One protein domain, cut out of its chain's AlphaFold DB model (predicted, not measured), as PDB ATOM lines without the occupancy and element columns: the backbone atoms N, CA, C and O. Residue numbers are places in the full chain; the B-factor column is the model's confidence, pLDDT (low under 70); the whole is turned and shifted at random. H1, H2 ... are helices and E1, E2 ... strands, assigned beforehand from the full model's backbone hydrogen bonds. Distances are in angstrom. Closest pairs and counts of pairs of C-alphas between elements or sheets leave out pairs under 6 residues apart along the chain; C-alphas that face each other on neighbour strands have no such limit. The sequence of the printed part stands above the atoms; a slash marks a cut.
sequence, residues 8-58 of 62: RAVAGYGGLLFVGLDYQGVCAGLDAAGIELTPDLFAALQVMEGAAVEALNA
ATOM      1  N   ARG A   8     142.790 145.735 124.268       96.62
ATOM      2  CA  ARG A   8     142.164 144.418 124.256       96.62
ATOM      3  C   ARG A   8     141.150 144.370 123.126       96.62
ATOM      4  O   ARG A   8     140.251 145.209 123.050       96.62
ATOM      5  N   ALA A   9     141.271 143.360 122.276       95.12
ATOM      6  CA  ALA A   9     140.334 143.122 121.193       95.12
ATOM      7  C   ALA A   9     139.895 141.655 121.157       95.12
ATOM      8  O   ALA A   9     140.643 140.754 121.537       95.12
ATOM      9  N   VAL A  10     138.670 141.430 120.693       94.94
ATOM     10  CA  VAL A  10     138.092 140.109 120.447       94.94
ATOM     11  C   VAL A  10     137.830 139.993 118.952       94.94
ATOM     12  O   VAL A  10     137.252 140.893 118.348       94.94
ATOM     13  N   ALA A  11     138.262 138.890 118.347       93.38
ATOM     14  CA  ALA A  11     138.026 138.604 116.937       93.38
ATOM     15  C   ALA A  11     136.996 137.479 116.784       93.38
ATOM     16  O   ALA A  11     137.016 136.499 117.528       93.38
ATOM     17  N   GLY A  12     136.114 137.607 115.795       89.44
ATOM     18  CA  GLY A  12     135.148 136.572 115.434       89.44
ATOM     19  C   GLY A  12     134.658 136.723 113.997       89.44
ATOM     20  O   GLY A  12     135.153 137.555 113.240       89.44
ATOM     21  N   TYR A  13     133.641 135.944 113.623       83.06
ATOM     22  CA  TYR A  13     133.071 135.963 112.266       83.06
ATOM     23  C   TYR A  13     132.580 137.351 111.808       83.06
ATOM     24  O   TYR A  13     132.528 137.615 110.612       83.06
ATOM     25  N   GLY A  14     132.237 138.244 112.743       83.62
ATOM     26  CA  GLY A  14     131.782 139.612 112.471       83.62
ATOM     27  C   GLY A  14     132.886 140.675 112.414       83.62
ATOM     28  O   GLY A  14     132.552 141.855 112.305       83.62
ATOM     29  N   GLY A  15     134.161 140.279 112.507       87.81
ATOM     30  CA  GLY A  15     135.321 141.173 112.495       87.81
ATOM     31  C   GLY A  15     136.025 141.298 113.849       87.81
ATOM     32  O   GLY A  15     135.846 140.474 114.750       87.81
ATOM     33  N   LEU A  16     136.866 142.327 113.958       92.75
ATOM     34  CA  LEU A  16     137.588 142.700 115.174       92.75
ATOM     35  C   LEU A  16     136.752 143.705 115.976       92.75
ATOM     36  O   LEU A  16     136.292 144.694 115.410       92.75
ATOM     37  N   LEU A  17     136.588 143.466 117.276       94.50
ATOM     38  CA  LEU A  17     135.953 144.388 118.214       94.50
ATOM     39  C   LEU A  17     136.955 144.779 119.301       94.50
ATOM     40  O   LEU A  17     137.498 143.915 119.989       94.50
ATOM     41  N   PHE A  18     137.175 146.075 119.479       95.62
ATOM     42  CA  PHE A  18     137.952 146.631 120.579       95.62
ATOM     43  C   PHE A  18     137.079 146.710 121.833       95.62
ATOM     44  O   PHE A  18     135.977 147.250 121.789       95.62
ATOM     45  N   VAL A  19     137.549 146.149 122.945       95.56
ATOM     46  CA  VAL A  19     136.789 146.075 124.208       95.56
ATOM     47  C   VAL A  19     137.164 147.216 125.152       95.56
ATOM     48  O   VAL A  19     136.321 147.693 125.902       95.56
ATOM     49  N   GLY A  20     138.424 147.642 125.109       96.31
ATOM     50  CA  GLY A  20     138.993 148.635 126.011       96.31
ATOM     51  C   GLY A  20     140.514 148.527 126.046       96.31
ATOM     52  O   GLY A  20     141.105 147.649 125.406       96.31
ATOM     53  N   LEU A  21     141.149 149.413 126.792       97.06
ATOM     54  CA  LEU A  21     142.564 149.377 127.093       97.06
ATOM     55  C   LEU A  21     142.884 148.207 128.026       97.06
ATOM     56  O   LEU A  21     142.116 147.832 128.913       97.06
ATOM     57  N   ASP A  22     144.063 147.629 127.840       96.69
ATOM     58  CA  ASP A  22     144.669 146.791 128.861       96.69
ATOM     59  C   ASP A  22     145.293 147.689 129.931       96.69
ATOM     60  O   ASP A  22     146.405 148.189 129.762       96.69
ATOM     61  N   TYR A  23     144.583 147.903 131.040       95.44
ATOM     62  CA  TYR A  23     145.077 148.774 132.105       95.44
ATOM     63  C   TYR A  23     146.416 148.314 132.692       95.44
ATOM     64  O   TYR A  23     147.185 149.161 133.136       95.44
ATOM     65  N   GLN A  24     146.756 147.020 132.644       95.38
ATOM     66  CA  GLN A  24     148.072 146.567 133.102       95.38
ATOM     67  C   GLN A  24     149.185 147.058 132.170       95.38
ATOM     68  O   GLN A  24     150.150 147.665 132.637       95.38
ATOM     69  N   GLY A  25     149.031 146.857 130.856       94.94
ATOM     70  CA  GLY A  25     149.950 147.390 129.850       94.94
ATOM     71  C   GLY A  25     150.010 148.920 129.843       94.94
ATOM     72  O   GLY A  25     151.086 149.493 129.665       94.94
ATOM     73  N   VAL A  26     148.884 149.596 130.092       95.81
ATOM     74  CA  VAL A  26     148.840 151.058 130.237       95.81
ATOM     75  C   VAL A  26     149.662 151.515 131.437       95.81
ATOM     76  O   VAL A  26     150.542 152.351 131.259       95.81
ATOM     77  N   CYS A  27     149.424 150.967 132.633       94.31
ATOM     78  CA  CYS A  27     150.189 151.336 133.826       94.31
ATOM     79  C   CYS A  27     151.686 151.101 133.610       94.31
ATOM     80  O   CYS A  27     152.478 152.017 133.800       94.31
ATOM     81  N   ALA A  28     152.069 149.930 133.087       94.81
ATOM     82  CA  ALA A  28     153.469 149.618 132.809       94.81
ATOM     83  C   ALA A  28     154.116 150.600 131.815       94.81
ATOM     84  O   ALA A  28     155.265 151.002 131.992       94.81
ATOM     85  N   GLY A  29     153.387 151.002 130.769       95.12
ATOM     86  CA  GLY A  29     153.877 151.977 129.799       95.12
ATOM     87  C   GLY A  29     154.018 153.381 130.388       95.12
ATOM     88  O   GLY A  29     155.031 154.038 130.147       95.12
ATOM     89  N   LEU A  30     153.030 153.843 131.160       95.19
ATOM     90  CA  LEU A  30     153.077 155.150 131.826       95.19
ATOM     91  C   LEU A  30     154.215 155.216 132.847       95.19
ATOM     92  O   LEU A  30     154.999 156.165 132.802       95.19
ATOM     93  N   ASP A  31     154.377 154.175 133.663       95.06
ATOM     94  CA  ASP A  31     155.477 154.056 134.623       95.06
ATOM     95  C   ASP A  31     156.837 154.095 133.914       95.06
ATOM     96  O   ASP A  31     157.729 154.851 134.305       95.06
ATOM     97  N   ALA A  32     156.993 153.350 132.811       95.31
ATOM     98  CA  ALA A  32     158.217 153.360 132.008       95.31
ATOM     99  C   ALA A  32     158.519 154.732 131.377       95.31
ATOM    100  O   ALA A  32     159.677 155.039 131.089       95.31
ATOM    101  N   ALA A  33     157.496 155.562 131.166       95.69
ATOM    102  CA  ALA A  33     157.633 156.932 130.686       95.69
ATOM    103  C   ALA A  33     157.787 157.969 131.815       95.69
ATOM    104  O   ALA A  33     157.914 159.158 131.519       95.69
ATOM    105  N   GLY A  34     157.776 157.548 133.085       96.25
ATOM    106  CA  GLY A  34     157.830 158.443 134.242       96.25
ATOM    107  C   GLY A  34     156.564 159.285 134.426       96.25
ATOM    108  O   GLY A  34     156.638 160.384 134.972       96.25
ATOM    109  N   ILE A  35     155.417 158.808 133.935       95.69
ATOM    110  CA  ILE A  35     154.123 159.484 134.053       95.69
ATOM    111  C   ILE A  35     153.347 158.848 135.203       95.69
ATOM    112  O   ILE A  35     152.907 157.706 135.101       95.69
ATOM    113  N   GLU A  36     153.136 159.606 136.276       95.31
ATOM    114  CA  GLU A  36     152.318 159.160 137.402       95.31
ATOM    115  C   GLU A  36     150.828 159.168 137.034       95.31
ATOM    116  O   GLU A  36     150.256 160.200 136.666       95.31
ATOM    117  N   LEU A  37     150.183 158.006 137.150       94.38
ATOM    118  CA  LEU A  37     148.756 157.854 136.899       94.38
ATOM    119  C   LEU A  37     147.946 158.212 138.150       94.38
ATOM    120  O   LEU A  37     147.666 157.367 139.000       94.38
ATOM    121  N   THR A  38     147.547 159.477 138.257       96.81
ATOM    122  CA  THR A  38     146.660 159.941 139.334       96.81
ATOM    123  C   THR A  38     145.209 159.486 139.106       96.81
ATOM    124  O   THR A  38     144.833 159.201 137.966       96.81
ATOM    125  N   PRO A  39     144.348 159.463 140.144       96.81
ATOM    126  CA  PRO A  39     142.929 159.135 139.982       96.81
ATOM    127  C   PRO A  39     142.204 160.027 138.964       96.81
ATOM    128  O   PRO A  39     141.429 159.527 138.151       96.81
ATOM    129  N   ASP A  40     142.501 161.328 138.956       97.62
ATOM    130  CA  ASP A  40     141.898 162.280 138.016       97.62
ATOM    131  C   ASP A  40     142.375 162.036 136.579       97.62
ATOM    132  O   ASP A  40     141.576 162.063 135.639       97.62
ATOM    133  N   LEU A  41     143.668 161.742 136.394       95.12
ATOM    134  CA  LEU A  41     144.214 161.380 135.085       95.12
ATOM    135  C   LEU A  41     143.630 160.053 134.595       95.12
ATOM    136  O   LEU A  41     143.331 159.916 133.411       95.12
ATOM    137  N   PHE A  42     143.432 159.093 135.496       95.44
ATOM    138  CA  PHE A  42     142.800 157.822 135.168       95.44
ATOM    139  C   PHE A  42     141.343 158.013 134.743       95.44
ATOM    140  O   PHE A  42     140.942 157.489 133.706       95.44
ATOM    141  N   ALA A  43     140.571 158.836 135.455       97.44
ATOM    142  CA  ALA A  43     139.207 159.174 135.055       97.44
ATOM    143  C   ALA A  43     139.168 159.851 133.671       97.44
ATOM    144  O   ALA A  43     138.353 159.487 132.822       97.44
ATOM    145  N   ALA A  44     140.082 160.787 133.401       96.94
ATOM    146  CA  ALA A  44     140.200 161.419 132.087       96.94
ATOM    147  C   ALA A  44     140.579 160.411 130.985       96.94
ATOM    148  O   ALA A  44     140.008 160.444 129.892       96.94
ATOM    149  N   LEU A  45     141.493 159.482 131.279       95.06
ATOM    150  CA  LEU A  45     141.862 158.394 130.376       95.06
ATOM    151  C   LEU A  45     140.650 157.516 130.041       95.06
ATOM    152  O   LEU A  45     140.461 157.195 128.871       95.06
ATOM    153  N   GLN A  46     139.805 157.178 131.018       96.06
ATOM    154  CA  GLN A  46     138.591 156.380 130.794       96.06
ATOM    155  C   GLN A  46     137.565 157.102 129.908       96.06
ATOM    156  O   GLN A  46     136.921 156.479 129.063       96.06
ATOM    157  N   VAL A  47     137.440 158.427 130.040       97.69
ATOM    158  CA  VAL A  47     136.601 159.234 129.137       97.69
ATOM    159  C   VAL A  47     137.129 159.164 127.700       97.69
ATOM    160  O   VAL A  47     136.358 158.942 126.765       97.69
ATOM    161  N   MET A  48     138.445 159.314 127.512       96.12
ATOM    162  CA  MET A  48     139.077 159.204 126.192       96.12
ATOM    163  C   MET A  48     138.964 157.791 125.611       96.12
ATOM    164  O   MET A  48     138.720 157.636 124.415       96.12
ATOM    165  N   GLU A  49     139.128 156.768 126.447       96.69
ATOM    166  CA  GLU A  49     138.963 155.363 126.087       96.69
ATOM    167  C   GLU A  49     137.558 155.099 125.551       96.69
ATOM    168  O   GLU A  49     137.437 154.529 124.471       96.69
ATOM    169  N   GLY A  50     136.509 155.558 126.243       95.94
ATOM    170  CA  GLY A  50     135.126 155.380 125.795       95.94
ATOM    171  C   GLY A  50     134.892 155.940 124.390       95.94
ATOM    172  O   GLY A  50     134.409 155.229 123.510       95.94
ATOM    173  N   ALA A  51     135.330 157.179 124.144       95.81
ATOM    174  CA  ALA A  51     135.237 157.796 122.819       95.81
ATOM    175  C   ALA A  51     136.059 157.041 121.756       95.81
ATOM    176  O   ALA A  51     135.627 156.888 120.611       95.81
ATOM    177  N   ALA A  52     137.243 156.543 122.120       95.00
ATOM    178  CA  ALA A  52     138.090 155.772 121.218       95.00
ATOM    179  C   ALA A  52     137.493 154.395 120.890       95.00
ATOM    180  O   ALA A  52     137.552 153.988 119.734       95.00
ATOM    181  N   VAL A  53     136.879 153.699 121.854       95.38
ATOM    182  CA  VAL A  53     136.184 152.419 121.629       95.38
ATOM    183  C   VAL A  53     135.050 152.593 120.623       95.38
ATOM    184  O   VAL A  53     134.940 151.792 119.693       95.38
ATOM    185  N   GLU A  54     134.238 153.646 120.757       94.62
ATOM    186  CA  GLU A  54     133.183 153.941 119.780       94.62
ATOM    187  C   GLU A  54     133.760 154.182 118.384       94.62
ATOM    188  O   GLU A  54     133.300 153.581 117.413       94.62
ATOM    189  N   ALA A  55     134.811 154.998 118.276       94.19
ATOM    190  CA  ALA A  55     135.448 155.297 116.997       94.19
ATOM    191  C   ALA A  55     136.116 154.066 116.353       94.19
ATOM    192  O   ALA A  55     136.014 153.875 115.142       94.19
ATOM    193  N   LEU A  56     136.787 153.224 117.146       92.25
ATOM    194  CA  LEU A  56     137.474 152.012 116.683       92.25
ATOM    195  C   LEU A  56     136.494 150.934 116.210       92.25
ATOM    196  O   LEU A  56     136.799 150.196 115.274       92.25
ATOM    197  N   ASN A  57     135.323 150.851 116.843       93.31
ATOM    198  CA  ASN A  57     134.288 149.874 116.509       93.31
ATOM    199  C   ASN A  57     133.240 150.398 115.524       93.31
ATOM    200  O   ASN A  57     132.389 149.627 115.070       93.31
ATOM    201  N   ALA A  58     133.280 151.684 115.173       90.88
ATOM    202  CA  ALA A  58     132.401 152.246 114.164       90.88
ATOM    203  C   ALA A  58     132.619 151.517 112.828       90.88
ATOM    204  O   ALA A  58     133.692 151.566 112.222       90.88
TER     205      ALA A  58
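Overview. This is residues 8 to 58 of the 62 residues of an uncharacterized protein of Methyloceanibacter stevinii (UniProt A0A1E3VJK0). A two-stranded hairpin, E1 and E2, leads into a short helix, H1, and the chain then folds back so that a long helix, H2, runs beside E2 in the opposite direction. E1, E2 and the later part of H2 lie side by side, while H1 lies beyond the hairpin and its last residues, 28 to 32, stick out with residues 33 and 34 at one end. The printed part has 51 residues, with two named strands followed by two named helices, in the order E1, E2, H1, H2; the sheet is antiparallel and the class is mixed, helices and strands. The whole is loose, with a radius of gyration of the C-alphas of 12.9 A, and it is a rod spanning 39 by 19 by 13 A.

Arrangement. E1, residues 8 to 12, and E2, residues 15 to 21, form a hairpin, with 162 degrees between their directions. N 8 and O 20 are within hydrogen-bond range at 2.8 A, as are N 17 and O 10 at 2.9 A. H1, residues 23 to 32, follows E2 after a tight link and is apart from E1. H2, residues 39 to 57, has 10 pairs of C-alphas within 8 A of E2; the closest C-alphas are those of Leu 17 and Asn 57, 6.0 A apart. H2 is apart from E1 and from H1. In H1 and H2 every O i to N i+4 pair is within hydrogen-bond range.

Along the chain. E1 begins at C-alpha 8, (142.164, 144.418, 124.256), and is 13.7 A long. E2 is 18.2 A long, H1 13.9 A and H2 26.7 A. H2 ends at C-alpha 57, (134.288, 149.874, 116.509).

Size, cuts and confidence. The C-alphas farthest apart are those of Tyr 13 and Gly 34, at 40.0 A. The printed part has no cut and no long link. The mean pLDDT of the printed part is 94.6, and no printed residue is under 70.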